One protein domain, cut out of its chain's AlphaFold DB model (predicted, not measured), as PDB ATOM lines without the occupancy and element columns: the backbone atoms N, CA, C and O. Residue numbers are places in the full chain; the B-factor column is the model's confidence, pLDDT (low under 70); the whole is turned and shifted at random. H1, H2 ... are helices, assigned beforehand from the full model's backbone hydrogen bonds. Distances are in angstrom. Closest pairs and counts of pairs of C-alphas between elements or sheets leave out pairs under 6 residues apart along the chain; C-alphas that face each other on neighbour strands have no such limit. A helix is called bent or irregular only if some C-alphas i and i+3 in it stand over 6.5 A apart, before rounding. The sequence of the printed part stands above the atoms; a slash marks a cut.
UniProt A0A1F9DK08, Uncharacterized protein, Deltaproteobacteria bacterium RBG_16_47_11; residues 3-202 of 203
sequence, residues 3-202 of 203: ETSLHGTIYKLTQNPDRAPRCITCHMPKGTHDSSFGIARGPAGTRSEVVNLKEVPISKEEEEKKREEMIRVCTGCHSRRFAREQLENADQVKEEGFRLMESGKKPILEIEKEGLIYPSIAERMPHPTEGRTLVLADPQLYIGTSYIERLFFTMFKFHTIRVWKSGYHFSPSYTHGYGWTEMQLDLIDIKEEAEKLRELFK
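AT A GLANCE: This is residues 3 to 202 of the 203 residues of an uncharacterized protein of Deltaproteobacteria bacterium RBG_16_47_11 (UniProt A0A1F9DK08). Three long helices, H4, H5 and H6, lie side by side as an up-and-down bundle, each running against the one before; shorter H1, H2 and H3 gather loosely where H4 begins. The 200 printed residues have six named helices, H1 to H6, and no named strand: all helix. The whole is only just loose, close to compact, radius of gyration of the C-alphas 20.0 A, spanning 63 by 34 by 26 A.

IN THESE COORDINATES: H4, residues 80 to 113, 49.8 A, begins at C-alpha 80 (326.119, 303.176, 145.842). H5 is 147 to 168, 31.3 A; H6, 172 to 201, 42.1 A, ends at C-alpha 201 (380.652, 289.988, 131.031). H4 and H6 are only just irregular: C-alphas 104 and 107 are 6.54 A apart, 178 and 181 6.6 A. H3 is 60 to 74, H2 23 to 27, H1 6 to 14.

HOW THE PARTS SIT: H4, the hub, and H5 form a hairpin, closest C-alphas Lys 94 and Trp 164, 4.5 A. H5 and H6 form another, Val 163 and Thr 175, 4.4 A. H4 residues 97 to 111 alone touch H6, Gly 104 and Leu 187, 5.4 A. H3 residues 71 to 74 alone touch H4, Cys 74 and Ala 83, 5.9 A, at a steep 54 degrees. H2 only just touches H3, with 3 pairs of C-alphas within 8 A, closest Cys 26 and Val 73, 6.3 A; H1 touches no helix. Every O i to N i+4 pair is within hydrogen-bond range in H1, H2 and H3; H4 has 27 of 30, H5 16 of 18, H6 22 of 26.

THE WHOLE: The farthest C-alphas, Asp 18 and Lys 202, are 64.2 A apart. The printed part has no cut; links H2 to H3 and H4 to H5 are long. Residues 44 to 46 and 48 have pLDDT under 70.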
ATOM      1  N   GLU A   3     341.647 315.045 133.801       94.44
ATOM      2  CA  GLU A   3     341.178 315.823 132.638       94.44
ATOM      3  C   GLU A   3     340.755 314.969 131.436       94.44
ATOM      4  O   GLU A   3     339.955 315.411 130.619       94.44
ATOM      5  N   THR A   4     341.282 313.749 131.340       93.56
ATOM      6  CA  THR A   4     341.001 312.790 130.268       93.56
ATOM      7  C   THR A   4     339.938 311.759 130.643       93.56
ATOM      8  O   THR A   4     339.626 310.890 129.835       93.56
ATOM      9  N   SER A   5     339.380 311.822 131.855       96.50
ATOM     10  CA  SER A   5     338.229 311.008 132.247       96.50
ATOM     11  C   SER A   5     336.918 311.649 131.795       96.50
ATOM     12  O   SER A   5     336.884 312.809 131.371       96.50
ATOM     13  N   LEU A   6     335.807 310.918 131.927       96.44
ATOM     14  CA  LEU A   6     334.477 311.482 131.680       96.44
ATOM     15  C   LEU A   6     334.172 312.652 132.626       96.44
ATOM     16  O   LEU A   6     333.648 313.667 132.171       96.44
ATOM     17  N   HIS A   7     334.561 312.560 133.904       97.62
ATOM     18  CA  HIS A   7     334.402 313.666 134.853       97.62
ATOM     19  C   HIS A   7     335.164 314.912 134.390       97.62
ATOM     20  O   HIS A   7     334.569 315.983 134.263       97.62
ATOM     21  N   GLY A   8     336.453 314.771 134.059       96.88
ATOM     22  CA  GLY A   8     337.266 315.896 133.598       96.88
ATOM     23  C   GLY A   8     336.790 316.486 132.279       96.88
ATOM     24  O   GLY A   8     336.722 317.707 132.149       96.88
ATOM     25  N   THR A   9     336.388 315.640 131.330       96.81
ATOM     26  CA  THR A   9     335.890 316.074 130.018       96.81
ATOM     27  C   THR A   9     334.589 316.866 130.151       96.81
ATOM     28  O   THR A   9     334.478 317.970 129.618       96.81
ATOM     29  N   ILE A  10     333.613 316.347 130.905       97.62
ATOM     30  CA  ILE A  10     332.331 317.029 131.125       97.62
ATOM     31  C   ILE A  10     332.551 318.337 131.888       97.62
ATOM     32  O   ILE A  10     331.986 319.364 131.503       97.62
ATOM     33  N   TYR A  11     333.387 318.336 132.931       97.75
ATOM     34  CA  TYR A  11     333.688 319.556 133.676       97.75
ATOM     35  C   TYR A  11     334.379 320.598 132.789       97.75
ATOM     36  O   TYR A  11     333.979 321.757 132.797       97.75
ATOM     37  N   LYS A  12     335.348 320.200 131.956       96.50
ATOM     38  CA  LYS A  12     336.027 321.110 131.021       96.50
ATOM     39  C   LYS A  12     335.045 321.791 130.067       96.50
ATOM     40  O   LYS A  12     335.154 322.996 129.857       96.50
ATOM     41  N   LEU A  13     334.087 321.035 129.531       97.31
ATOM     42  CA  LEU A  13     333.093 321.531 128.575       97.31
ATOM     43  C   LEU A  13     332.004 322.396 129.214       97.31
ATOM     44  O   LEU A  13     331.504 323.312 128.573       97.31
ATOM     45  N   THR A  14     331.602 322.089 130.446       96.94
ATOM     46  CA  THR A  14     330.406 322.700 131.052       96.94
ATOM     47  C   THR A  14     330.714 323.667 132.183       96.94
ATOM     48  O   THR A  14     329.858 324.474 132.525       96.94
ATOM     49  N   GLN A  15     331.901 323.564 132.786       95.38
ATOM     50  CA  GLN A  15     332.307 324.273 134.004       95.38
ATOM     51  C   GLN A  15     331.300 324.130 135.160       95.38
ATOM     52  O   GLN A  15     331.306 324.927 136.097       95.38
ATOM     53  N   ASN A  16     330.445 323.099 135.121       95.25
ATOM     54  CA  ASN A  16     329.364 322.903 136.075       95.25
ATOM     55  C   ASN A  16     329.710 321.767 137.064       95.25
ATOM     56  O   ASN A  16     329.695 320.597 136.664       95.25
ATOM     57  N   PRO A  17     329.991 322.083 138.345       90.50
ATOM     58  CA  PRO A  17     330.340 321.084 139.353       90.50
ATOM     59  C   PRO A  17     329.171 320.172 139.759       90.50
ATOM     60  O   PRO A  17     329.427 319.086 140.275       90.50
ATOM     61  N   ASP A  18     327.920 320.567 139.499       91.06
ATOM     62  CA  ASP A  18     326.734 319.738 139.763       91.06
ATOM     63  C   ASP A  18     326.556 318.650 138.696       91.06
ATOM     64  O   ASP A  18     325.899 317.636 138.923       91.06
ATOM     65  N   ARG A  19     327.153 318.850 137.513       94.56
ATOM     66  CA  ARG A  19     327.112 317.888 136.405       94.56
ATOM     67  C   ARG A  19     328.299 316.930 136.412       94.56
ATOM     68  O   ARG A  19     328.149 315.777 136.012       94.56
ATOM     69  N   ALA A  20     329.479 317.404 136.799       96.88
ATOM     70  CA  ALA A  20     330.672 316.579 136.923       96.88
ATOM     71  C   ALA A  20     331.558 317.072 138.073       96.88
ATOM     72  O   ALA A  20     331.801 318.277 138.182       96.88
ATOM     73  N   PRO A  21     332.081 316.160 138.911       96.75
ATOM     74  CA  PRO A  21     332.905 316.543 140.043       96.75
ATOM     75  C   PRO A  21     334.248 317.081 139.560       96.75
ATOM     76  O   PRO A  21     334.812 316.561 138.605       96.75
ATOM     77  N   ARG A  22     334.798 318.059 140.281       95.06
ATOM     78  CA  ARG A  22     336.188 318.524 140.141       95.06
ATOM     79  C   ARG A  22     337.041 318.029 141.306       95.06
ATOM     80  O   ARG A  22     336.510 317.492 142.274       95.06
ATOM     81  N   CYS A  23     338.351 318.282 141.264       94.88
ATOM     82  CA  CYS A  23     339.303 317.818 142.281       94.88
ATOM     83  C   CYS A  23     338.817 318.083 143.717       94.88
ATOM     84  O   CYS A  23     338.755 317.166 144.531       94.88
ATOM     85  N   ILE A  24     338.395 319.320 144.006       95.38
ATOM     86  CA  ILE A  24     337.940 319.711 145.348       95.38
ATOM     87  C   ILE A  24     336.574 319.123 145.730       95.38
ATOM     88  O   ILE A  24     336.302 318.979 146.915       95.38
ATOM     89  N   THR A  25     335.729 318.753 144.760       94.12
ATOM     90  CA  THR A  25     334.447 318.084 145.040       94.12
ATOM     91  C   THR A  25     334.693 316.732 145.702       94.12
ATOM     92  O   THR A  25     333.976 316.368 146.629       94.12
ATOM     93  N   CYS A  26     335.724 316.012 145.247       95.00
ATOM     94  CA  CYS A  26     336.065 314.692 145.767       95.00
ATOM     95  C   CYS A  26     337.033 314.733 146.945       95.00
ATOM     96  O   CYS A  26     336.813 314.039 147.932       95.00
ATOM     97  N   HIS A  27     338.096 315.532 146.844       94.56
ATOM     98  CA  HIS A  27     339.166 315.529 147.838       94.56
ATOM     99  C   HIS A  27     338.925 316.475 149.007       94.56
ATOM    100  O   HIS A  27     339.559 316.302 150.030       94.56
ATOM    101  N   MET A  28     338.049 317.473 148.883       95.44
ATOM    102  CA  MET A  28     337.771 318.441 149.953       95.44
ATOM    103  C   MET A  28     336.263 318.719 150.043       95.44
ATOM    104  O   MET A  28     335.834 319.879 149.939       95.44
ATOM    105  N   PRO A  29     335.421 317.677 150.184       93.44
ATOM    106  CA  PRO A  29     333.978 317.852 150.146       93.44
ATOM    107  C   PRO A  29     333.543 318.806 151.258       93.44
ATOM    108  O   PRO A  29     334.021 318.723 152.385       93.44
ATOM    109  N   LYS A  30     332.634 319.733 150.941       89.94
ATOM    110  CA  LYS A  30     332.163 320.782 151.869       89.94
ATOM    111  C   LYS A  30     333.267 321.716 152.400       89.94
ATOM    112  O   LYS A  30     333.043 322.406 153.387       89.94
ATOM    113  N   GLY A  31     334.436 321.763 151.756       91.56
ATOM    114  CA  GLY A  31     335.513 322.685 152.129       91.56
ATOM    115  C   GLY A  31     336.276 322.280 153.391       91.56
ATOM    116  O   GLY A  31     336.771 323.150 154.102       91.56
ATOM    117  N   THR A  32     336.400 320.979 153.673       92.25
ATOM    118  CA  THR A  32     337.107 320.450 154.859       92.25
ATOM    119  C   THR A  32     338.571 320.874 154.973       92.25
ATOM    120  O   THR A  32     339.121 320.806 156.063       92.25
ATOM    121  N   HIS A  33     339.211 321.276 153.866       92.94
ATOM    122  CA  HIS A  33     340.667 321.488 153.777       92.94
ATOM    123  C   HIS A  33     341.511 320.248 154.107       92.94
ATOM    124  O   HIS A  33     342.730 320.333 154.206       92.94
ATOM    125  N   ASP A  34     340.873 319.081 154.178       89.94
ATOM    126  CA  ASP A  34     341.529 317.791 154.308       89.94
ATOM    127  C   ASP A  34     341.508 317.078 152.957       89.94
ATOM    128  O   ASP A  34     340.520 316.437 152.612       89.94
ATOM    129  N   SER A  35     342.603 317.179 152.198       89.38
ATOM    130  CA  SER A  35     342.757 316.502 150.902       89.38
ATOM    131  C   SER A  35     342.891 314.977 151.007       89.38
ATOM    132  O   SER A  35     342.868 314.292 149.979       89.38
ATOM    133  N   SER A  36     343.085 314.448 152.221       86.81
ATOM    134  CA  SER A  36     343.163 313.009 152.487       86.81
ATOM    135  C   SER A  36     341.789 312.360 152.673       86.81
ATOM    136  O   SER A  36     341.703 311.131 152.769       86.81
ATOM    137  N   PHE A  37     340.719 313.165 152.659       90.25
ATOM    138  CA  PHE A  37     339.346 312.709 152.819       90.25
ATOM    139  C   PHE A  37     339.020 311.543 151.880       90.25
ATOM    140  O   PHE A  37     339.203 311.614 150.660       90.25
ATOM    141  N   GLY A  38     338.520 310.454 152.461       89.56
ATOM    142  CA  GLY A  38     338.098 309.265 151.736       89.56
ATOM    143  C   GLY A  38     339.201 308.496 150.992       89.56
ATOM    144  O   GLY A  38     338.909 307.580 150.217       89.56
ATOM    145  N   ILE A  39     340.481 308.827 151.199       88.94
ATOM    146  CA  ILE A  39     341.596 308.075 150.614       88.94
ATOM    147  C   ILE A  39     341.796 306.779 151.409       88.94
ATOM    148  O   ILE A  39     342.467 306.743 152.436       88.94
ATOM    149  N   ALA A  40     341.203 305.699 150.903       87.50
ATOM    150  CA  ALA A  40     341.220 304.370 151.521       87.50
ATOM    151  C   ALA A  40     342.338 303.449 151.005       87.50
ATOM    152  O   ALA A  40     342.354 302.261 151.315       87.50
ATOM    153  N   ARG A  41     343.246 303.958 150.163       85.06
ATOM    154  CA  ARG A  41     344.394 303.208 149.628       85.06
ATOM    155  C   ARG A  41     345.632 304.082 149.688       85.06
ATOM    156  O   ARG A  41     345.548 305.273 149.398       85.06
ATOM    157  N   GLY A  42     346.760 303.473 150.047       73.62
ATOM    158  CA  GLY A  42     348.006 304.171 150.351       73.62
ATOM    159  C   GLY A  42     348.492 305.177 149.300       73.62
ATOM    160  O   GLY A  42     348.125 305.064 148.122       73.62
ATOM    161  N   PRO A  43     349.318 306.160 149.697       70.94
ATOM    162  CA  PRO A  43     349.963 307.081 148.766       70.94
ATOM    163  C   PRO A  43     350.905 306.357 147.780       70.94
ATOM    164  O   PRO A  43     350.982 305.130 147.716       70.94
ATOM    165  N   ALA A  44     351.596 307.128 146.936       63.91
ATOM    166  CA  ALA A  44     352.643 306.566 146.088       63.91
ATOM    167  C   ALA A  44     353.705 305.881 146.965       63.91
ATOM    168  O   ALA A  44     354.134 306.468 147.951       63.91
ATOM    169  N   GLY A  45     354.097 304.653 146.617       60.84
ATOM    170  CA  GLY A  45     355.151 303.908 147.317       60.84
ATOM    171  C   GLY A  45     354.677 302.868 148.341       60.84
ATOM    172  O   GLY A  45     355.358 301.866 148.505       60.84
ATOM    173  N   THR A  46     353.490 302.997 148.951       58.31
ATOM    174  CA  THR A  46     353.058 302.094 150.050       58.31
ATOM    175  C   THR A  46     352.204 300.897 149.601       58.31
ATOM    176  O   THR A  46     351.476 300.303 150.394       58.31
ATOM    177  N   ARG A  47     352.248 300.524 148.312       71.44
ATOM    178  CA  ARG A  47     351.361 299.509 147.706       71.44
ATOM    179  C   ARG A  47     349.902 299.724 148.137       71.44
ATOM    180  O   ARG A  47     349.303 300.730 147.760       71.44
ATOM    181  N   SER A  48     349.326 298.813 148.917       68.75
ATOM    182  CA  SER A  48     347.938 298.875 149.386       68.75
ATOM    183  C   SER A  48     347.811 299.410 150.813       68.75
ATOM    184  O   SER A  48     346.704 299.773 151.199       68.75
ATOM    185  N   GLU A  49     348.914 299.532 151.555       75.56
ATOM    186  CA  GLU A  49     348.912 299.983 152.947       75.56
ATOM    187  C   GLU A  49     348.575 301.467 153.030       75.56
ATOM    188  O   GLU A  49     349.260 302.325 152.458       75.56
ATOM    189  N   VAL A  50     347.489 301.778 153.731       78.62
ATOM    190  CA  VAL A  50     347.120 303.155 154.026       78.62
ATOM    191  C   VAL A  50     347.849 303.593 155.277       78.62
ATOM    192  O   VAL A  50     347.788 302.925 156.302       78.62
ATOM    193  N   VAL A  51     348.499 304.747 155.200       80.69
ATOM    194  CA  VAL A  51     349.195 305.352 156.331       80.69
ATOM    195  C   VAL A  51     348.529 306.663 156.734       80.69
ATOM    196  O   VAL A  51     347.856 307.314 155.930       80.69
ATOM    197  N   ASN A  52     348.699 307.052 157.993       79.31
ATOM    198  CA  ASN A  52     348.323 308.376 158.475       79.31
ATOM    199  C   ASN A  52     349.394 309.426 158.111       79.31
ATOM    200  O   ASN A  52     350.401 309.123 157.476       79.31
ATOM    201  N   LEU A  53     349.196 310.675 158.541       74.88
ATOM    202  CA  LEU A  53     350.132 311.782 158.283       74.88
ATOM    203  C   LEU A  53     351.533 311.587 158.892       74.88
ATOM    204  O   LEU A  53     352.448 312.322 158.543       74.88
ATOM    205  N   LYS A  54     351.693 310.632 159.814       80.19
ATOM    206  CA  LYS A  54     352.976 310.248 160.419       80.19
ATOM    207  C   LYS A  54     353.551 308.975 159.789       80.19
ATOM    208  O   LYS A  54     354.395 308.338 160.403       80.19
ATOM    209  N   GLU A  55     353.037 308.578 158.624       76.94
ATOM    210  CA  GLU A  55     353.443 307.375 157.886       76.94
ATOM    211  C   GLU A  55     353.205 306.060 158.650       76.94
ATOM    212  O   GLU A  55     353.758 305.019 158.309       76.94
ATOM    213  N   VAL A  56     352.327 306.076 159.659       82.19
ATOM    214  CA  VAL A  56     351.953 304.868 160.407       82.19
ATOM    215  C   VAL A  56     350.751 304.205 159.734       82.19
ATOM    216  O   VAL A  56     349.752 304.904 159.513       82.19
ATOM    217  N   PRO A  57     350.800 302.890 159.441       85.31
ATOM    218  CA  PRO A  57     349.661 302.153 158.910       85.31
ATOM    219  C   PRO A  57     348.406 302.334 159.767       85.31
ATOM    220  O   PRO A  57     348.463 302.252 160.996       85.31
ATOM    221  N   ILE A  58     347.273 302.593 159.122       87.25
ATOM    222  CA  ILE A  58     345.981 302.720 159.803       87.25
ATOM    223  C   ILE A  58     345.280 301.363 159.920       87.25
ATOM    224  O   ILE A  58     345.634 300.392 159.251       87.25
ATOM    225  N   SER A  59     344.278 301.275 160.794       90.50
ATOM    226  CA  SER A  59     343.508 300.042 160.957       90.50
ATOM    227  C   SER A  59     342.597 299.789 159.751       90.50
ATOM    228  O   SER A  59     342.136 300.720 159.089       90.50
ATOM    229  N   LYS A  60     342.245 298.519 159.508       88.50
ATOM    230  CA  LYS A  60     341.257 298.151 158.477       88.50
ATOM    231  C   LYS A  60     339.895 298.819 158.686       88.50
ATOM    232  O   LYS A  60     339.205 299.119 157.720       88.50
ATOM    233  N   GLU A  61     339.508 299.048 159.938       91.88
ATOM    234  CA  GLU A  61     338.270 299.755 160.273       91.88
ATOM    235  C   GLU A  61     338.328 301.224 159.829       91.88
ATOM    236  O   GLU A  61     337.368 301.740 159.255       91.88
ATOM    237  N   GLU A  62     339.471 301.888 160.024       90.69
ATOM    238  CA  GLU A  62     339.679 303.252 159.539       90.69
ATOM    239  C   GLU A  62     339.724 303.306 158.003       90.69
ATOM    240  O   GLU A  62     339.150 304.220 157.407       90.69
ATOM    241  N   GLU A  63     340.336 302.317 157.341       91.12
ATOM    242  CA  GLU A  63     340.301 302.209 155.877       91.12
ATOM    243  C   GLU A  63     338.873 302.076 155.339       91.12
ATOM    244  O   GLU A  63     338.509 302.777 154.392       91.12
ATOM    245  N   GLU A  64     338.052 301.214 155.944       92.62
ATOM    246  CA  GLU A  64     336.658 301.022 155.536       92.62
ATOM    247  C   GLU A  64     335.839 302.295 155.766       92.62
ATOM    248  O   GLU A  64     335.056 302.705 154.908       92.62
ATOM    249  N   LYS A  65     336.082 303.000 156.877       94.38
ATOM    250  CA  LYS A  65     335.469 304.307 157.125       94.38
ATOM    251  C   LYS A  65     335.833 305.316 156.030       94.38
ATOM    252  O   LYS A  65     334.936 305.972 155.498       94.38
ATOM    253  N   LYS A  66     337.110 305.409 155.647       93.50
ATOM    254  CA  LYS A  66     337.559 306.268 154.534       93.50
ATOM    255  C   LYS A  66     336.934 305.830 153.207       93.50
ATOM    256  O   LYS A  66     336.508 306.663 152.407       93.50
ATOM    257  N   ARG A  67     336.810 304.526 152.954       94.69
ATOM    258  CA  ARG A  67     336.139 304.022 151.748       94.69
ATOM    259  C   ARG A  67     334.688 304.488 151.706       94.69
ATOM    260  O   ARG A  67     334.245 305.004 150.680       94.69
ATOM    261  N   GLU A  68     333.975 304.352 152.814       96.69
ATOM    262  CA  GLU A  68     332.590 304.789 152.953       96.69
ATOM    263  C   GLU A  68     332.428 306.306 152.802       96.69
ATOM    264  O   GLU A  68     331.474 306.766 152.173       96.69
ATOM    265  N   GLU A  69     333.374 307.096 153.311       95.81
ATOM    266  CA  GLU A  69     333.445 308.544 153.087       95.81
ATOM    267  C   GLU A  69     333.539 308.889 151.593       95.81
ATOM    268  O   GLU A  69     332.764 309.719 151.109       95.81
ATOM    269  N   MET A  70     334.411 308.214 150.836       96.19
ATOM    270  CA  MET A  70     334.515 308.414 149.385       96.19
ATOM    271  C   MET A  70     333.260 307.940 148.645       96.19
ATOM    272  O   MET A  70     332.761 308.637 147.763       96.19
ATOM    273  N   ILE A  71     332.691 306.793 149.028       97.75
ATOM    274  CA  ILE A  71     331.438 306.300 148.439       97.75
ATOM    275  C   ILE A  71     330.323 307.335 148.623       97.75
ATOM    276  O   ILE A  71     329.570 307.577 147.680       97.75
ATOM    277  N   ARG A  72     330.238 308.005 149.782       96.69
ATOM    278  CA  ARG A  72     329.246 309.070 150.012       96.69
ATOM    279  C   ARG A  72     329.387 310.229 149.026       96.69
ATOM    280  O   ARG A  72     328.366 310.735 148.561       96.69
ATOM    281  N   VAL A  73     330.613 310.615 148.669       96.00
ATOM    282  CA  VAL A  73     330.859 311.616 147.616       96.00
ATOM    283  C   VAL A  73     330.306 311.118 146.281       96.00
ATOM    284  O   VAL A  73     329.536 311.823 145.632       96.00
ATOM    285  N   CYS A  74     330.639 309.886 145.887       96.94
ATOM    286  CA  CYS A  74     330.171 309.299 144.631       96.94
ATOM    287  C   CYS A  74     328.638 309.185 144.570       96.94
ATOM    288  O   CYS A  74     328.046 309.363 143.503       96.94
ATOM    289  N   THR A  75     327.982 308.926 145.708       97.38
ATOM    290  CA  THR A  75     326.518 308.798 145.791       97.38
ATOM    291  C   THR A  75     325.756 310.109 145.627       97.38
ATOM    292  O   THR A  75     324.534 310.080 145.527       97.38
ATOM    293  N   GLY A  76     326.451 311.248 145.539       94.88
ATOM    294  CA  GLY A  76     325.831 312.496 145.097       94.88
ATOM    295  C   GLY A  76     325.306 312.428 143.656       94.88
ATOM    296  O   GLY A  76     324.388 313.166 143.316       94.88
ATOM    297  N   CYS A  77     325.853 311.529 142.824       97.06
ATOM    298  CA  CYS A  77     325.472 311.393 141.411       97.06
ATOM    299  C   CYS A  77     325.252 309.938 140.953       97.06
ATOM    300  O   CYS A  77     324.496 309.703 140.013       97.06
ATOM    301  N   HIS A  78     325.907 308.958 141.579       98.12
ATOM    302  CA  HIS A  78     325.851 307.549 141.179       98.12
ATOM    303  C   HIS A  78     325.137 306.675 142.210       98.12
ATOM    304  O   HIS A  78     325.034 307.013 143.386       98.12
ATOM    305  N   SER A  79     324.695 305.486 141.794       98.50
ATOM    306  CA  SER A  79     324.244 304.488 142.760       98.50
ATOM    307  C   SER A  79     325.416 304.026 143.634       98.50
ATOM    308  O   SER A  79     326.557 303.903 143.176       98.50
ATOM    309  N   ARG A  80     325.126 303.711 144.900       98.25
ATOM    310  CA  ARG A  80     326.119 303.176 145.842       98.25
ATOM    311  C   ARG A  80     326.810 301.921 145.303       98.25
ATOM    312  O   ARG A  80     328.017 301.779 145.467       98.25
ATOM    313  N   ARG A  81     326.053 301.040 144.637       98.38
ATOM    314  CA  ARG A  81     326.584 299.810 144.035       98.38
ATOM    315  C   ARG A  81     327.639 300.121 142.976       98.38
ATOM    316  O   ARG A  81     328.750 299.623 143.075       98.38
ATOM    317  N   PHE A  82     327.310 300.999 142.027       98.38
ATOM    318  CA  PHE A  82     328.238 301.401 140.971       98.38
ATOM    319  C   PHE A  82     329.510 302.029 141.551       98.38
ATOM    320  O   PHE A  82     330.611 301.644 141.176       98.38
ATOM    321  N   ALA A  83     329.368 302.960 142.500       98.00
ATOM    322  CA  ALA A  83     330.512 303.615 143.131       98.00
ATOM    323  C   ALA A  83     331.464 302.612 143.801       98.00
ATOM    324  O   ALA A  83     332.679 302.696 143.626       98.00
ATOM    325  N   ARG A  84     330.908 301.645 144.540       97.56
ATOM    326  CA  ARG A  84     331.682 300.595 145.204       97.56
ATOM    327  C   ARG A  84     332.402 299.700 144.193       97.56
ATOM    328  O   ARG A  84     333.614 299.559 144.297       97.56
ATOM    329  N   GLU A  85     331.690 299.177 143.195       98.00
ATOM    330  CA  GLU A  85     332.264 298.312 142.149       98.00
ATOM    331  C   GLU A  85     333.415 299.011 141.402       98.00
ATOM    332  O   GLU A  85     334.479 298.432 141.191       98.00
ATOM    333  N   GLN A  86     333.249 300.285 141.031       97.25
ATOM    334  CA  GLN A  86     334.290 301.027 140.315       97.25
ATOM    335  C   GLN A  86     335.537 301.283 141.175       97.25
ATOM    336  O   GLN A  86     336.660 301.223 140.671       97.25
ATOM    337  N   LEU A  87     335.363 301.544 142.471       96.62
ATOM    338  CA  LEU A  87     336.483 301.710 143.395       96.62
ATOM    339  C   LEU A  87     337.197 300.381 143.689       96.62
ATOM    340  O   LEU A  87     338.420 300.372 143.784       96.62
ATOM    341  N   GLU A  88     336.471 299.266 143.771       95.69
ATOM    342  CA  GLU A  88     337.057 297.920 143.870       95.69
ATOM    343  C   GLU A  88     337.869 297.564 142.616       95.69
ATOM    344  O   GLU A  88     338.975 297.035 142.722       95.69
ATOM    345  N   ASN A  89     337.382 297.923 141.427       96.00
ATOM    346  CA  ASN A  89     338.148 297.763 140.190       96.00
ATOM    347  C   ASN A  89     339.439 298.596 140.213       96.00
ATOM    348  O   ASN A  89     340.496 298.117 139.805       96.00
ATOM    349  N   ALA A  90     339.389 299.833 140.719       95.56
ATOM    350  CA  ALA A  90     340.581 300.667 140.873       95.56
ATOM    351  C   ALA A  90     341.585 300.084 141.892       95.56
ATOM    352  O   ALA A  90     342.799 300.205 141.695       95.56
ATOM    353  N   ASP A  91     341.102 299.412 142.942       94.25
ATOM    354  CA  ASP A  91     341.941 298.667 143.888       94.25
ATOM    355  C   ASP A  91     342.686 297.524 143.180       94.25
ATOM    356  O   ASP A  91     343.900 297.390 143.342       94.25
ATOM    357  N   GLN A  92     341.992 296.758 142.333       94.62
ATOM    358  CA  GLN A  92     342.604 295.685 141.538       94.62
ATOM    359  C   GLN A  92     343.644 296.229 140.553       94.62
ATOM    360  O   GLN A  92     344.760 295.721 140.497       94.62
ATOM    361  N   VAL A  93     343.330 297.310 139.831       95.00
ATOM    362  CA  VAL A  93     344.280 297.977 138.921       95.00
ATOM    363  C   VAL A  93     345.550 298.405 139.658       95.00
ATOM    364  O   VAL A  93     346.654 298.249 139.134       95.00
ATOM    365  N   LYS A  94     345.413 298.934 140.881       93.56
ATOM    366  CA  LYS A  94     346.562 299.291 141.715       93.56
ATOM    367  C   LYS A  94     347.409 298.062 142.024       93.56
ATOM    368  O   LYS A  94     348.612 298.085 141.784       93.56
ATOM    369  N   GLU A  95     346.786 297.006 142.529       92.94
ATOM    370  CA  GLU A  95     347.465 295.772 142.922       92.94
ATOM    371  C   GLU A  95     348.202 295.108 141.746       92.94
ATOM    372  O   GLU A  95     349.367 294.729 141.887       92.94
ATOM    373  N   GLU A  96     347.582 295.048 140.566       95.06
ATOM    374  CA  GLU A  96     348.226 294.541 139.349       95.06
ATOM    375  C   GLU A  96     349.403 295.416 138.904       95.06
ATOM    376  O   GLU A  96     350.462 294.894 138.553       95.06
ATOM    377  N   GLY A  97     349.263 296.745 138.974       95.06
ATOM    378  CA  GLY A  97     350.360 297.671 138.690       95.06
ATOM    379  C   GLY A  97     351.564 297.427 139.602       95.06
ATOM    380  O   GLY A  97     352.689 297.283 139.125       95.06
ATOM    381  N   PHE A  98     351.344 297.289 140.912       93.62
ATOM    382  CA  PHE A  98     352.426 296.968 141.849       93.62
ATOM    383  C   PHE A  98     353.019 295.578 141.604       93.62
ATOM    384  O   PHE A  98     354.236 295.425 141.671       93.62
ATOM    385  N   ARG A  99     352.212 294.565 141.269       94.88
ATOM    386  CA  ARG A  99     352.725 293.225 140.935       94.88
ATOM    387  C   ARG A  99     353.636 293.248 139.706       94.88
ATOM    388  O   ARG A  99     354.671 292.575 139.692       94.88
ATOM    389  N   LEU A 100     353.267 294.020 138.687       96.88
ATOM    390  CA  LEU A 100     354.079 294.185 137.487       96.88
ATOM    391  C   LEU A 100     355.390 294.916 137.811       96.88
ATOM    392  O   LEU A 100     356.457 294.442 137.429       96.88
ATOM    393  N   MET A 101     355.330 295.993 138.595       95.50
ATOM    394  CA  MET A 101     356.515 296.702 139.092       95.50
ATOM    395  C   MET A 101     357.461 295.778 139.874       95.50
ATOM    396  O   MET A 101     358.655 295.750 139.594       95.50
ATOM    397  N   GLU A 102     356.952 294.960 140.799       94.94
ATOM    398  CA  GLU A 102     357.771 293.979 141.531       94.94
ATOM    399  C   GLU A 102     358.424 292.948 140.598       94.94
ATOM    400  O   GLU A 102     359.533 292.482 140.856       94.94
ATOM    401  N   SER A 103     357.781 292.616 139.474       97.00
ATOM    402  CA  SER A 103     358.381 291.743 138.461       97.00
ATOM    403  C   SER A 103     359.575 292.399 137.758       97.00
ATOM    404  O   SER A 103     360.503 291.687 137.387       97.00
ATOM    405  N   GLY A 104     359.591 293.732 137.638       97.12
ATOM    406  CA  GLY A 104     360.723 294.505 137.117       97.12
ATOM    407  C   GLY A 104     361.933 294.548 138.052       97.12
ATOM    408  O   GLY A 104     363.053 294.709 137.580       97.12
ATOM    409  N   LYS A 105     361.755 294.338 139.364       97.50
ATOM    410  CA  LYS A 105     362.884 294.278 140.312       97.50
ATOM    411  C   LYS A 105     363.705 293.002 140.174       97.50
ATOM    412  O   LYS A 105     364.914 293.033 140.381       97.50
ATOM    413  N   LYS A 106     363.056 291.877 139.851       97.69
ATOM    414  CA  LYS A 106     363.693 290.549 139.884       97.69
ATOM    415  C   LYS A 106     364.939 290.455 138.992       97.69
ATOM    416  O   LYS A 106     365.973 290.081 139.538       97.69
ATOM    417  N   PRO A 107     364.906 290.850 137.701       98.12
ATOM    418  CA  PRO A 107     366.098 290.782 136.854       98.12
ATOM    419  C   PRO A 107     367.250 291.634 137.399       98.12
ATOM    420  O   PRO A 107     368.403 291.236 137.333       98.12
ATOM    421  N   ILE A 108     366.947 292.786 137.998       97.94
ATOM    422  CA  ILE A 108     367.963 293.710 138.518       97.94
ATOM    423  C   ILE A 108     368.662 293.120 139.739       97.94
ATOM    424  O   ILE A 108     369.883 293.172 139.826       97.94
ATOM    425  N   LEU A 109     367.894 292.523 140.655       97.81
ATOM    426  CA  LEU A 109     368.436 291.842 141.833       97.81
ATOM    427  C   LEU A 109     369.286 290.620 141.451       97.81
ATOM    428  O   LEU A 109     370.274 290.322 142.117       97.81
ATOM    429  N   GLU A 110     368.926 289.910 140.379       97.69
ATOM    430  CA  GLU A 110     369.749 288.820 139.842       97.69
ATOM    431  C   GLU A 110     371.086 289.343 139.304       97.69
ATOM    432  O   GLU A 110     372.137 288.849 139.706       97.69
ATOM    433  N   ILE A 111     371.065 290.397 138.482       97.56
ATOM    434  CA  ILE A 111     372.276 291.040 137.946       97.56
ATOM    435  C   ILE A 111     373.149 291.635 139.059       97.56
ATOM    436  O   ILE A 111     374.377 291.543 138.992       97.56
ATOM    437  N   GLU A 112     372.548 292.211 140.105       96.31
ATOM    438  CA  GLU A 112     373.268 292.663 141.301       96.31
ATOM    439  C   GLU A 112     374.000 291.501 141.975       96.31
ATOM    440  O   GLU A 112     375.195 291.595 142.250       96.31
ATOM    441  N   LYS A 113     373.293 290.390 142.207       96.50
ATOM    442  CA  LYS A 113     373.838 289.192 142.850       96.50
ATOM    443  C   LYS A 113     374.962 288.556 142.029       96.50
ATOM    444  O   LYS A 113     375.901 288.013 142.605       96.50
ATOM    445  N   GLU A 114     374.865 288.619 140.705       95.94
ATOM    446  CA  GLU A 114     375.911 288.181 139.777       95.94
ATOM    447  C   GLU A 114     377.099 289.167 139.719       95.94
ATOM    448  O   GLU A 114     378.149 288.833 139.174       95.94
ATOM    449  N   GLY A 115     376.972 290.366 140.304       95.25
ATOM    450  CA  GLY A 115     378.011 291.398 140.303       95.25
ATOM    451  C   GLY A 115     378.186 292.089 138.949       95.25
ATOM    452  O   GLY A 115     379.245 292.657 138.688       95.25
ATOM    453  N   LEU A 116     377.167 292.028 138.088       96.44
ATOM    454  CA  LEU A 116     377.235 292.455 136.687       96.44
ATOM    455  C   LEU A 116     376.627 293.838 136.434       96.44
ATOM    456  O   LEU A 116     376.592 294.296 135.293       96.44
ATOM    457  N   ILE A 117     376.131 294.521 137.473       95.69
ATOM    458  CA  ILE A 117     375.608 295.879 137.306       95.69
ATOM    459  C   ILE A 117     376.735 296.802 136.843       95.69
ATOM    460  O   ILE A 117     377.758 296.934 137.516       95.69
ATOM    461  N   TYR A 118     376.496 297.505 135.735       94.00
ATOM    462  CA  TYR A 118     377.456 298.436 135.165       94.00
ATOM    463  C   TYR A 118     376.850 299.832 134.916       94.00
ATOM    464  O   TYR A 118     375.796 299.934 134.284       94.00
ATOM    465  N   PRO A 119     377.498 300.925 135.365       93.19
ATOM    466  CA  PRO A 119     378.664 300.955 136.256       93.19
ATOM    467  C   PRO A 119     378.388 300.312 137.626       93.19
ATOM    468  O   PRO A 119     377.259 300.365 138.135       93.19
ATOM    469  N   SER A 120     379.416 299.726 138.244       92.81
ATOM    470  CA  SER A 120     379.278 299.060 139.545       92.81
ATOM    471  C   SER A 120     378.870 300.049 140.631       92.81
ATOM    472  O   SER A 120     379.341 301.183 140.645       92.81
ATOM    473  N   ILE A 121     378.019 299.623 141.574       92.50
ATOM    474  CA  ILE A 121     377.560 300.438 142.718       92.50
ATOM    475  C   ILE A 121     378.744 301.015 143.507       92.50
ATOM    476  O   ILE A 121     378.688 302.152 143.978       92.50
ATOM    477  N   ALA A 122     379.843 300.265 143.616       89.81
ATOM    478  CA  ALA A 122     381.028 300.694 144.352       89.81
ATOM    479  C   ALA A 122     381.756 301.883 143.696       89.81
ATOM    480  O   ALA A 122     382.338 302.712 144.402       89.81
ATOM    481  N   GLU A 123     381.698 301.971 142.366       89.19
ATOM    482  CA  GLU A 123     382.461 302.917 141.541       89.19
ATOM    483  C   GLU A 123     381.738 304.254 141.330       89.19
ATOM    484  O   GLU A 123     382.337 305.223 140.865       89.19
ATOM    485  N   ARG A 124     380.451 304.329 141.683       89.94
ATOM    486  CA  ARG A 124     379.622 305.532 141.524       89.94
ATOM    487  C   ARG A 124     379.653 306.417 142.767       89.94
ATOM    488  O   ARG A 124     380.132 306.038 143.841       89.94
ATOM    489  N   MET A 125     379.083 307.613 142.621       89.44
ATOM    490  CA  MET A 125     378.761 308.474 143.756       89.44
ATOM    491  C   MET A 125     377.781 307.747 144.693       89.44
ATOM    492  O   MET A 125     376.791 307.198 144.207       89.44
ATOM    493  N   PRO A 126     378.031 307.726 146.015       91.19
ATOM    494  CA  PRO A 126     377.113 307.103 146.958       91.19
ATOM    495  C   PRO A 126     375.777 307.850 146.992       91.19
ATOM    496  O   PRO A 126     375.727 309.075 146.866       91.19
ATOM    497  N   HIS A 127     374.702 307.107 147.228       93.00
ATOM    498  CA  HIS A 127     373.401 307.678 147.529       93.00
ATOM    499  C   HIS A 127     373.492 308.546 148.805       93.00
ATOM    500  O   HIS A 127     374.083 308.090 149.788       93.00
ATOM    501  N   PRO A 128     372.899 309.759 148.846       93.00
ATOM    502  CA  PRO A 128     373.003 310.658 150.000       93.00
ATOM    503  C   PRO A 128     372.537 310.053 151.333       93.00
ATOM    504  O   PRO A 128     373.148 310.314 152.364       93.00
ATOM    505  N   THR A 129     371.464 309.252 151.309       92.75
ATOM    506  CA  THR A 129     370.920 308.550 152.491       92.75
ATOM    507  C   THR A 129     371.287 307.061 152.550       92.75
ATOM    508  O   THR A 129     371.749 306.602 153.586       92.75
ATOM    509  N   GLU A 130     371.148 306.319 151.443       92.81
ATOM    510  CA  GLU A 130     371.344 304.856 151.403       92.81
ATOM    511  C   GLU A 130     372.800 304.390 151.169       92.81
ATOM    512  O   GLU A 130     373.092 303.191 151.171       92.81
ATOM    513  N   GLY A 131     373.744 305.311 150.943       92.38
ATOM    514  CA  GLY A 131     375.152 304.979 150.714       92.38
ATOM    515  C   GLY A 131     375.409 304.195 149.417       92.38
ATOM    516  O   GLY A 131     374.907 304.543 148.352       92.38
ATOM    517  N   ARG A 132     376.265 303.165 149.477       91.69
ATOM    518  CA  ARG A 132     376.647 302.325 148.320       91.69
ATOM    519  C   ARG A 132     375.833 301.032 148.275       91.69
ATOM    520  O   ARG A 132     376.385 299.944 148.409       91.69
ATOM    521  N   THR A 133     374.524 301.167 148.123       92.31
ATOM    522  CA  THR A 133     373.585 300.041 148.035       92.31
ATOM    523  C   THR A 133     372.679 300.205 146.818       92.31
ATOM    524  O   THR A 133     372.495 301.318 146.318       92.31
ATOM    525  N   LEU A 134     372.136 299.097 146.310       93.88
ATOM    526  CA  LEU A 134     371.103 299.145 145.284       93.88
ATOM    527  C   LEU A 134     369.774 299.573 145.914       93.88
ATOM    528  O   LEU A 134     369.300 298.962 146.870       93.88
ATOM    529  N   VAL A 135     369.140 300.592 145.335       94.06
ATOM    530  CA  VAL A 135     367.855 301.118 145.807       94.06
ATOM    531  C   VAL A 135     366.829 300.971 144.687       94.06
ATOM    532  O   VAL A 135     366.935 301.639 143.666       94.06
ATOM    533  N   LEU A 136     365.829 300.103 144.875       94.06
ATOM    534  CA  LEU A 136     364.728 299.852 143.920       94.06
ATOM    535  C   LEU A 136     363.357 300.243 144.496       94.06
ATOM    536  O   LEU A 136     362.330 299.619 144.225       94.06
ATOM    537  N   ALA A 137     363.339 301.239 145.369       90.00
ATOM    538  CA  ALA A 137     362.144 301.798 145.989       90.00
ATOM    539  C   ALA A 137     362.417 303.262 146.330       90.00
ATOM    540  O   ALA A 137     363.491 303.768 146.034       90.00
ATOM    541  N   ASP A 138     361.480 303.962 146.958       87.19
ATOM    542  CA  ASP A 138     361.792 305.273 147.530       87.19
ATOM    543  C   ASP A 138     362.932 305.160 148.559       87.19
ATOM    544  O   ASP A 138     362.827 304.290 149.425       87.19
ATOM    545  N   PRO A 139     364.007 305.981 148.491       91.19
ATOM    546  CA  PRO A 139     364.211 307.195 147.677       91.19
ATOM    547  C   PRO A 139     365.155 307.048 146.448       91.19
ATOM    548  O   PRO A 139     366.006 307.905 146.228       91.19
ATOM    549  N   GLN A 140     365.018 306.001 145.624       92.44
ATOM    550  CA  GLN A 140     365.863 305.721 144.445       92.44
ATOM    551  C   GLN A 140     366.140 306.964 143.580       92.44
ATOM    552  O   GLN A 140     365.236 307.737 143.260       92.44
ATOM    553  N   LEU A 141     367.388 307.107 143.128       90.94
ATOM    554  CA  LEU A 141     367.822 308.194 142.249       90.94
ATOM    555  C   LEU A 141     367.673 307.840 140.765       90.94
ATOM    556  O   LEU A 141     367.721 306.681 140.361       90.94
ATOM    557  N   TYR A 142     367.572 308.879 139.937       88.19
ATOM    558  CA  TYR A 142     367.655 308.786 138.475       88.19
ATOM    559  C   TYR A 142     369.022 309.214 137.916       88.19
ATOM    560  O   TYR A 142     369.241 309.136 136.710       88.19
ATOM    561  N   ILE A 143     369.922 309.700 138.779       89.19
ATOM    562  CA  ILE A 143     371.282 310.128 138.434       89.19
ATOM    563  C   ILE A 143     372.304 309.188 139.060       89.19
ATOM    564  O   ILE A 143     372.086 308.680 140.157       89.19
ATOM    565  N   GLY A 144     373.440 308.999 138.386       87.50
ATOM    566  CA  GLY A 144     374.533 308.179 138.919       87.50
ATOM    567  C   GLY A 144     374.164 306.703 139.093       87.50
ATOM    568  O   GLY A 144     374.746 306.027 139.936       87.50
ATOM    569  N   THR A 145     373.196 306.208 138.322       92.25
ATOM    570  CA  THR A 145     372.730 304.818 138.328       92.25
ATOM    571  C   THR A 145     373.094 304.109 137.023       92.25
ATOM    572  O   THR A 145     373.446 304.754 136.031       92.25
ATOM    573  N   SER A 146     373.040 302.776 137.018       94.38
ATOM    574  CA  SER A 146     373.152 302.001 135.775       94.38
ATOM    575  C   SER A 146     371.930 302.201 134.875       94.38
ATOM    576  O   SER A 146     370.865 302.655 135.312       94.38
ATOM    577  N   TYR A 147     372.058 301.826 133.602       95.94
ATOM    578  CA  TYR A 147     370.946 301.942 132.663       95.94
ATOM    579  C   TYR A 147     369.739 301.089 133.087       95.94
ATOM    580  O   TYR A 147     368.611 301.588 133.080       95.94
ATOM    581  N   ILE A 148     369.972 299.861 133.565       97.00
ATOM    582  CA  ILE A 148     368.907 298.972 134.054       97.00
ATOM    583  C   ILE A 148     368.164 299.560 135.271       97.00
ATOM    584  O   ILE A 148     366.936 299.493 135.347       97.00
ATOM    585  N   GLU A 149     368.872 300.240 136.180       96.81
ATOM    586  CA  GLU A 149     368.255 300.971 137.299       96.81
ATOM    587  C   GLU A 149     367.413 302.159 136.816       96.81
ATOM    588  O   GLU A 149     366.328 302.397 137.347       96.81
ATOM    589  N   ARG A 150     367.872 302.901 135.800       95.88
ATOM    590  CA  ARG A 150     367.127 304.024 135.200       95.88
ATOM    591  C   ARG A 150     365.846 303.564 134.501       95.88
ATOM    592  O   ARG A 150     364.827 304.264 134.574       95.88
ATOM    593  N   LEU A 151     365.881 302.406 133.831       97.38
ATOM    594  CA  LEU A 151     364.685 301.768 133.267       97.38
ATOM    595  C   LEU A 151     363.659 301.506 134.369       97.38
ATOM    596  O   LEU A 151     362.528 301.992 134.295       97.38
ATOM    597  N   PHE A 152     364.091 300.868 135.454       97.88
ATOM    598  CA  PHE A 152     363.220 300.615 136.592       97.88
ATOM    599  C   PHE A 152     362.720 301.887 137.276       97.88
ATOM    600  O   PHE A 152     361.539 301.966 137.598       97.88
ATOM    601  N   PHE A 153     363.561 302.914 137.442       96.50
ATOM    602  CA  PHE A 153     363.126 304.200 137.992       96.50
ATOM    603  C   PHE A 153     361.950 304.769 137.188       96.50
ATOM    604  O   PHE A 153     360.988 305.270 137.766       96.50
ATOM    605  N   THR A 154     361.986 304.644 135.858       96.62
ATOM    606  CA  THR A 154     360.894 305.115 134.996       96.62
ATOM    607  C   THR A 154     359.611 304.321 135.226       96.62
ATOM    608  O   THR A 154     358.550 304.913 135.466       96.62
ATOM    609  N   MET A 155     359.733 302.992 135.250       97.12
ATOM    610  CA  MET A 155     358.634 302.074 135.534       97.12
ATOM    611  C   MET A 155     357.984 302.371 136.890       97.12
ATOM    612  O   MET A 155     356.768 302.558 136.981       97.12
ATOM    613  N   PHE A 156     358.787 302.462 137.949       93.62
ATOM    614  CA  PHE A 156     358.359 302.685 139.329       93.62
ATOM    615  C   PHE A 156     357.780 304.089 139.547       93.62
ATOM    616  O   PHE A 156     356.663 304.226 140.054       93.62
ATOM    617  N   LYS A 157     358.510 305.147 139.163       92.31
ATOM    618  CA  LYS A 157     358.129 306.529 139.489       92.31
ATOM    619  C   LYS A 157     357.122 307.153 138.548       92.31
ATOM    620  O   LYS A 157     356.362 308.011 138.993       92.31
ATOM    621  N   PHE A 158     357.070 306.749 137.285       93.81
ATOM    622  CA  PHE A 158     356.155 307.366 136.328       93.81
ATOM    623  C   PHE A 158     355.044 306.413 135.918       93.81
ATOM    624  O   PHE A 158     353.871 306.711 136.159       93.81
ATOM    625  N   HIS A 159     355.379 305.273 135.321       96.69
ATOM    626  CA  HIS A 159     354.378 304.432 134.665       96.69
ATOM    627  C   HIS A 159     353.464 303.720 135.669       96.69
ATOM    628  O   HIS A 159     352.241 303.798 135.535       96.69
ATOM    629  N   THR A 160     354.018 303.192 136.764       94.88
ATOM    630  CA  THR A 160     353.231 302.612 137.869       94.88
ATOM    631  C   THR A 160     352.286 303.647 138.471       94.88
ATOM    632  O   THR A 160     351.099 303.370 138.648       94.88
ATOM    633  N   ILE A 161     352.768 304.873 138.722       92.88
ATOM    634  CA  ILE A 161     351.929 305.957 139.251       92.88
ATOM    635  C   ILE A 161     350.791 306.301 138.293       92.88
ATOM    636  O   ILE A 161     349.652 306.460 138.742       92.88
ATOM    637  N   ARG A 162     351.061 306.371 136.985       95.19
ATOM    638  CA  ARG A 162     350.025 306.604 135.971       95.19
ATOM    639  C   ARG A 162     348.956 305.518 136.009       95.19
ATOM    640  O   ARG A 162     347.786 305.888 136.018       95.19
ATOM    641  N   VAL A 163     349.315 304.234 136.101       95.69
ATOM    642  CA  VAL A 163     348.349 303.118 136.159       95.69
ATOM    643  C   VAL A 163     347.361 303.306 137.302       95.69
ATOM    644  O   VAL A 163     346.164 303.477 137.067       95.69
ATOM    645  N   TRP A 164     347.838 303.332 138.546       92.44
ATOM    646  CA  TRP A 164     346.911 303.291 139.671       92.44
ATOM    647  C   TRP A 164     346.197 304.624 139.880       92.44
ATOM    648  O   TRP A 164     344.987 304.628 140.098       92.44
ATOM    649  N   LYS A 165     346.883 305.773 139.752       93.31
ATOM    650  CA  LYS A 165     346.216 307.079 139.890       93.31
ATOM    651  C   LYS A 165     345.134 307.244 138.832       93.31
ATOM    652  O   LYS A 165     344.058 307.727 139.167       93.31
ATOM    653  N   SER A 166     345.375 306.851 137.583       95.31
ATOM    654  CA  SER A 166     344.356 306.974 136.535       95.31
ATOM    655  C   SER A 166     343.198 306.000 136.726       95.31
ATOM    656  O   SER A 166     342.077 306.375 136.389       95.31
ATOM    657  N   GLY A 167     343.439 304.827 137.328       95.69
ATOM    658  CA  GLY A 167     342.391 303.906 137.769       95.69
ATOM    659  C   GLY A 167     341.398 304.585 138.718       95.69
ATOM    660  O   GLY A 167     340.203 304.596 138.441       95.69
ATOM    661  N   TYR A 168     341.885 305.275 139.759       95.62
ATOM    662  CA  TYR A 168     341.019 306.038 140.685       95.62
ATOM    663  C   TYR A 168     340.413 307.315 140.091       95.62
ATOM    664  O   TYR A 168     339.475 307.866 140.658       95.62
ATOM    665  N   HIS A 169     340.940 307.806 138.969       96.31
ATOM    666  CA  HIS A 169     340.361 308.935 138.237       96.31
ATOM    667  C   HIS A 169     339.542 308.489 137.019       96.31
ATOM    668  O   HIS A 169     339.128 309.343 136.236       96.31
ATOM    669  N   PHE A 170     339.310 307.181 136.861       95.94
ATOM    670  CA  PHE A 170     338.503 306.575 135.801       95.94
ATOM    671  C   PHE A 170     338.894 307.053 134.400       95.94
ATOM    672  O   PHE A 170     338.057 307.489 133.609       95.94
ATOM    673  N   SER A 171     340.193 307.003 134.099       96.88
ATOM    674  CA  SER A 171     340.744 307.421 132.807       96.88
ATOM    675  C   SER A 171     341.372 306.233 132.064       96.88
ATOM    676  O   SER A 171     342.602 306.117 132.072       96.88
ATOM    677  N   PRO A 172     340.574 305.400 131.358       94.19
ATOM    678  CA  PRO A 172     341.041 304.165 130.720       94.19
ATOM    679  C   PRO A 172     342.251 304.348 129.802       94.19
ATOM    680  O   PRO A 172     343.187 303.557 129.851       94.19
ATOM    681  N   SER A 173     342.289 305.428 129.014       93.19
ATOM    682  CA  SER A 173     343.400 305.717 128.097       93.19
ATOM    683  C   SER A 173     344.728 305.939 128.827       93.19
ATOM    684  O   SER A 173     345.777 305.536 128.336       93.19
ATOM    685  N   TYR A 174     344.691 306.552 130.015       94.62
ATOM    686  CA  TYR A 174     345.884 306.738 130.850       94.62
ATOM    687  C   TYR A 174     346.227 305.489 131.653       94.62
ATOM    688  O   TYR A 174     347.406 305.230 131.869       94.62
ATOM    689  N   THR A 175     345.220 304.732 132.093       96.56
ATOM    690  CA  THR A 175     345.439 303.480 132.824       96.56
ATOM    691  C   THR A 175     346.118 302.462 131.935       96.56
ATOM    692  O   THR A 175     347.117 301.872 132.334       96.56
ATOM    693  N   HIS A 176     345.609 302.295 130.717       95.38
ATOM    694  CA  HIS A 176     346.130 301.318 129.783       95.38
ATOM    695  C   HIS A 176     347.279 301.885 128.941       95.38
ATOM    696  O   HIS A 176     348.427 301.516 129.157       95.38
ATOM    697  N   GLY A 177     346.990 302.827 128.036       93.25
ATOM    698  CA  GLY A 177     347.946 303.293 127.026       93.25
ATOM    699  C   GLY A 177     349.183 303.976 127.607       93.25
ATOM    700  O   GLY A 177     350.293 303.571 127.303       93.25
ATOM    701  N   TYR A 178     349.003 304.967 128.484       95.19
ATOM    702  CA  TYR A 178     350.126 305.735 129.060       95.19
ATOM    703  C   TYR A 178     350.694 305.154 130.365       95.19
ATOM    704  O   TYR A 178     351.553 305.782 130.995       95.19
ATOM    705  N   GLY A 179     350.161 304.019 130.815       96.94
ATOM    706  CA  GLY A 179     350.484 303.391 132.091       96.94
ATOM    707  C   GLY A 179     350.862 301.933 131.892       96.94
ATOM    708  O   GLY A 179     352.039 301.605 131.855       96.94
ATOM    709  N   TRP A 180     349.862 301.061 131.766       97.75
ATOM    710  CA  TRP A 180     350.055 299.612 131.722       97.75
ATOM    711  C   TRP A 180     350.945 299.175 130.561       97.75
ATOM    712  O   TRP A 180     351.875 298.403 130.771       97.75
ATOM    713  N   THR A 181     350.684 299.677 129.353       98.25
ATOM    714  CA  THR A 181     351.484 299.345 128.170       98.25
ATOM    715  C   THR A 181     352.936 299.766 128.364       98.25
ATOM    716  O   THR A 181     353.826 298.947 128.180       98.25
ATOM    717  N   GLU A 182     353.173 300.992 128.829       98.12
ATOM    718  CA  GLU A 182     354.522 301.497 129.106       98.12
ATOM    719  C   GLU A 182     355.254 300.655 130.163       98.12
ATOM    720  O   GLU A 182     356.416 300.318 129.978       98.12
ATOM    721  N   MET A 183     354.570 300.217 131.229       98.00
ATOM    722  CA  MET A 183     355.174 299.313 132.218       98.00
ATOM    723  C   MET A 183     355.561 297.954 131.625       98.00
ATOM    724  O   MET A 183     356.546 297.356 132.052       98.00
ATOM    725  N   GLN A 184     354.778 297.430 130.679       98.44
ATOM    726  CA  GLN A 184     355.117 296.177 130.001       98.44
ATOM    727  C   GLN A 184     356.344 296.353 129.102       98.44
ATOM    728  O   GLN A 184     357.201 295.473 129.078       98.44
ATOM    729  N   LEU A 185     356.445 297.490 128.407       98.56
ATOM    730  CA  LEU A 185     357.621 297.839 127.609       98.56
ATOM    731  C   LEU A 185     358.860 298.005 128.497       98.56
ATOM    732  O   LEU A 185     359.875 297.373 128.221       98.56
ATOM    733  N   ASP A 186     358.752 298.726 129.619       98.44
ATOM    734  CA  ASP A 186     359.849 298.846 130.587       98.44
ATOM    735  C   ASP A 186     360.316 297.470 131.081       98.44
ATOM    736  O   ASP A 186     361.512 297.229 131.212       98.44
ATOM    737  N   LEU A 187     359.388 296.546 131.365       98.62
ATOM    738  CA  LEU A 187     359.737 295.200 131.826       98.62
ATOM    739  C   LEU A 187     360.496 294.402 130.759       98.62
ATOM    740  O   LEU A 187     361.392 293.632 131.107       98.62
ATOM    741  N   ILE A 188     360.122 294.548 129.486       98.69
ATOM    742  CA  ILE A 188     360.853 293.941 128.369       98.69
ATOM    743  C   ILE A 188     362.262 294.536 128.320       98.69
ATOM    744  O   ILE A 188     363.228 293.782 128.393       98.69
ATOM    745  N   ASP A 189     362.384 295.862 128.319       98.62
ATOM    746  CA  ASP A 189     363.677 296.545 128.255       98.62
ATOM    747  C   ASP A 189     364.591 296.185 129.438       98.62
ATOM    748  O   ASP A 189     365.787 295.973 129.251       98.62
ATOM    749  N   ILE A 190     364.043 296.062 130.653       98.69
ATOM    750  CA  ILE A 190     364.792 295.643 131.849       98.69
ATOM    751  C   ILE A 190     365.340 294.222 131.684       98.69
ATOM    752  O   ILE A 190     366.486 293.960 132.050       98.69
ATOM    753  N   LYS A 191     364.533 293.293 131.159       98.62
ATOM    754  CA  LYS A 191     364.965 291.905 130.938       98.62
ATOM    755  C   LYS A 191     366.035 291.818 129.856       98.62
ATOM    756  O   LYS A 191     367.034 291.139 130.056       98.62
ATOM    757  N   GLU A 192     365.848 292.530 128.753       98.44
ATOM    758  CA  GLU A 192     366.823 292.579 127.663       98.44
ATOM    759  C   GLU A 192     368.143 293.211 128.116       98.44
ATOM    760  O   GLU A 192     369.217 292.728 127.770       98.44
ATOM    761  N   GLU A 193     368.093 294.265 128.933       98.38
ATOM    762  CA  GLU A 193     369.302 294.870 129.493       98.38
ATOM    763  C   GLU A 193     370.031 293.927 130.457       98.38
ATOM    764  O   GLU A 193     371.260 293.871 130.448       98.38
ATOM    765  N   ALA A 194     369.299 293.142 131.251       98.19
ATOM    766  CA  ALA A 194     369.901 292.116 132.097       98.19
ATOM    767  C   ALA A 194     370.669 291.071 131.263       98.19
ATOM    768  O   ALA A 194     371.818 290.756 131.580       98.19
ATOM    769  N   GLU A 195     370.086 290.582 130.166       97.94
ATOM    770  CA  GLU A 195     370.770 289.649 129.261       97.94
ATOM    771  C   GLU A 195     371.992 290.284 128.586       97.94
ATOM    772  O   GLU A 195     373.058 289.668 128.552       97.94
ATOM    773  N   LYS A 196     371.899 291.541 128.138       97.75
ATOM    774  CA  LYS A 196     373.052 292.266 127.573       97.75
ATOM    775  C   LYS A 196     374.198 292.387 128.566       97.75
ATOM    776  O   LYS A 196     375.346 292.177 128.189       97.75
ATOM    777  N   LEU A 197     373.914 292.695 129.832       97.12
ATOM    778  CA  LEU A 197     374.943 292.728 130.874       97.12
ATOM    779  C   LEU A 197     375.593 291.346 131.039       97.12
ATOM    780  O   LEU A 197     376.819 291.247 131.056       97.12
ATOM    781  N   ARG A 198     374.806 290.264 131.063       97.00
ATOM    782  CA  ARG A 198     375.347 288.892 131.094       97.00
ATOM    783  C   ARG A 198     376.243 288.593 129.895       97.00
ATOM    784  O   ARG A 198     377.286 287.971 130.066       97.00
ATOM    785  N   GLU A 199     375.871 289.025 128.696       96.25
ATOM    786  CA  GLU A 199     376.681 288.842 127.487       96.25
ATOM    787  C   GLU A 199     377.969 289.665 127.496       96.25
ATOM    788  O   GLU A 199     379.024 289.140 127.154       96.25
ATOM    789  N   LEU A 200     377.912 290.921 127.942       94.38
ATOM    790  CA  LEU A 200     379.078 291.803 128.027       94.38
ATOM    791  C   LEU A 200     380.154 291.273 128.982       94.38
ATOM    792  O   LEU A 200     381.342 291.505 128.758       94.38
ATOM    793  N   PHE A 201     379.747 290.564 130.035       92.19
ATOM    794  CA  PHE A 201     380.652 289.988 131.031       92.19
ATOM    795  C   PHE A 201     380.881 288.475 130.868       92.19
ATOM    796  O   PHE A 201     381.652 287.894 131.640       92.19
ATOM    797  N   LYS A 202     380.278 287.828 129.856       84.00
ATOM    798  CA  LYS A 202     380.637 286.459 129.455       84.00
ATOM    799  C   LYS A 202     382.063 286.476 128.895       84.00
ATOM    800  O   LYS A 202     382.339 287.137 127.898       84.00
TER     801      LYS A 202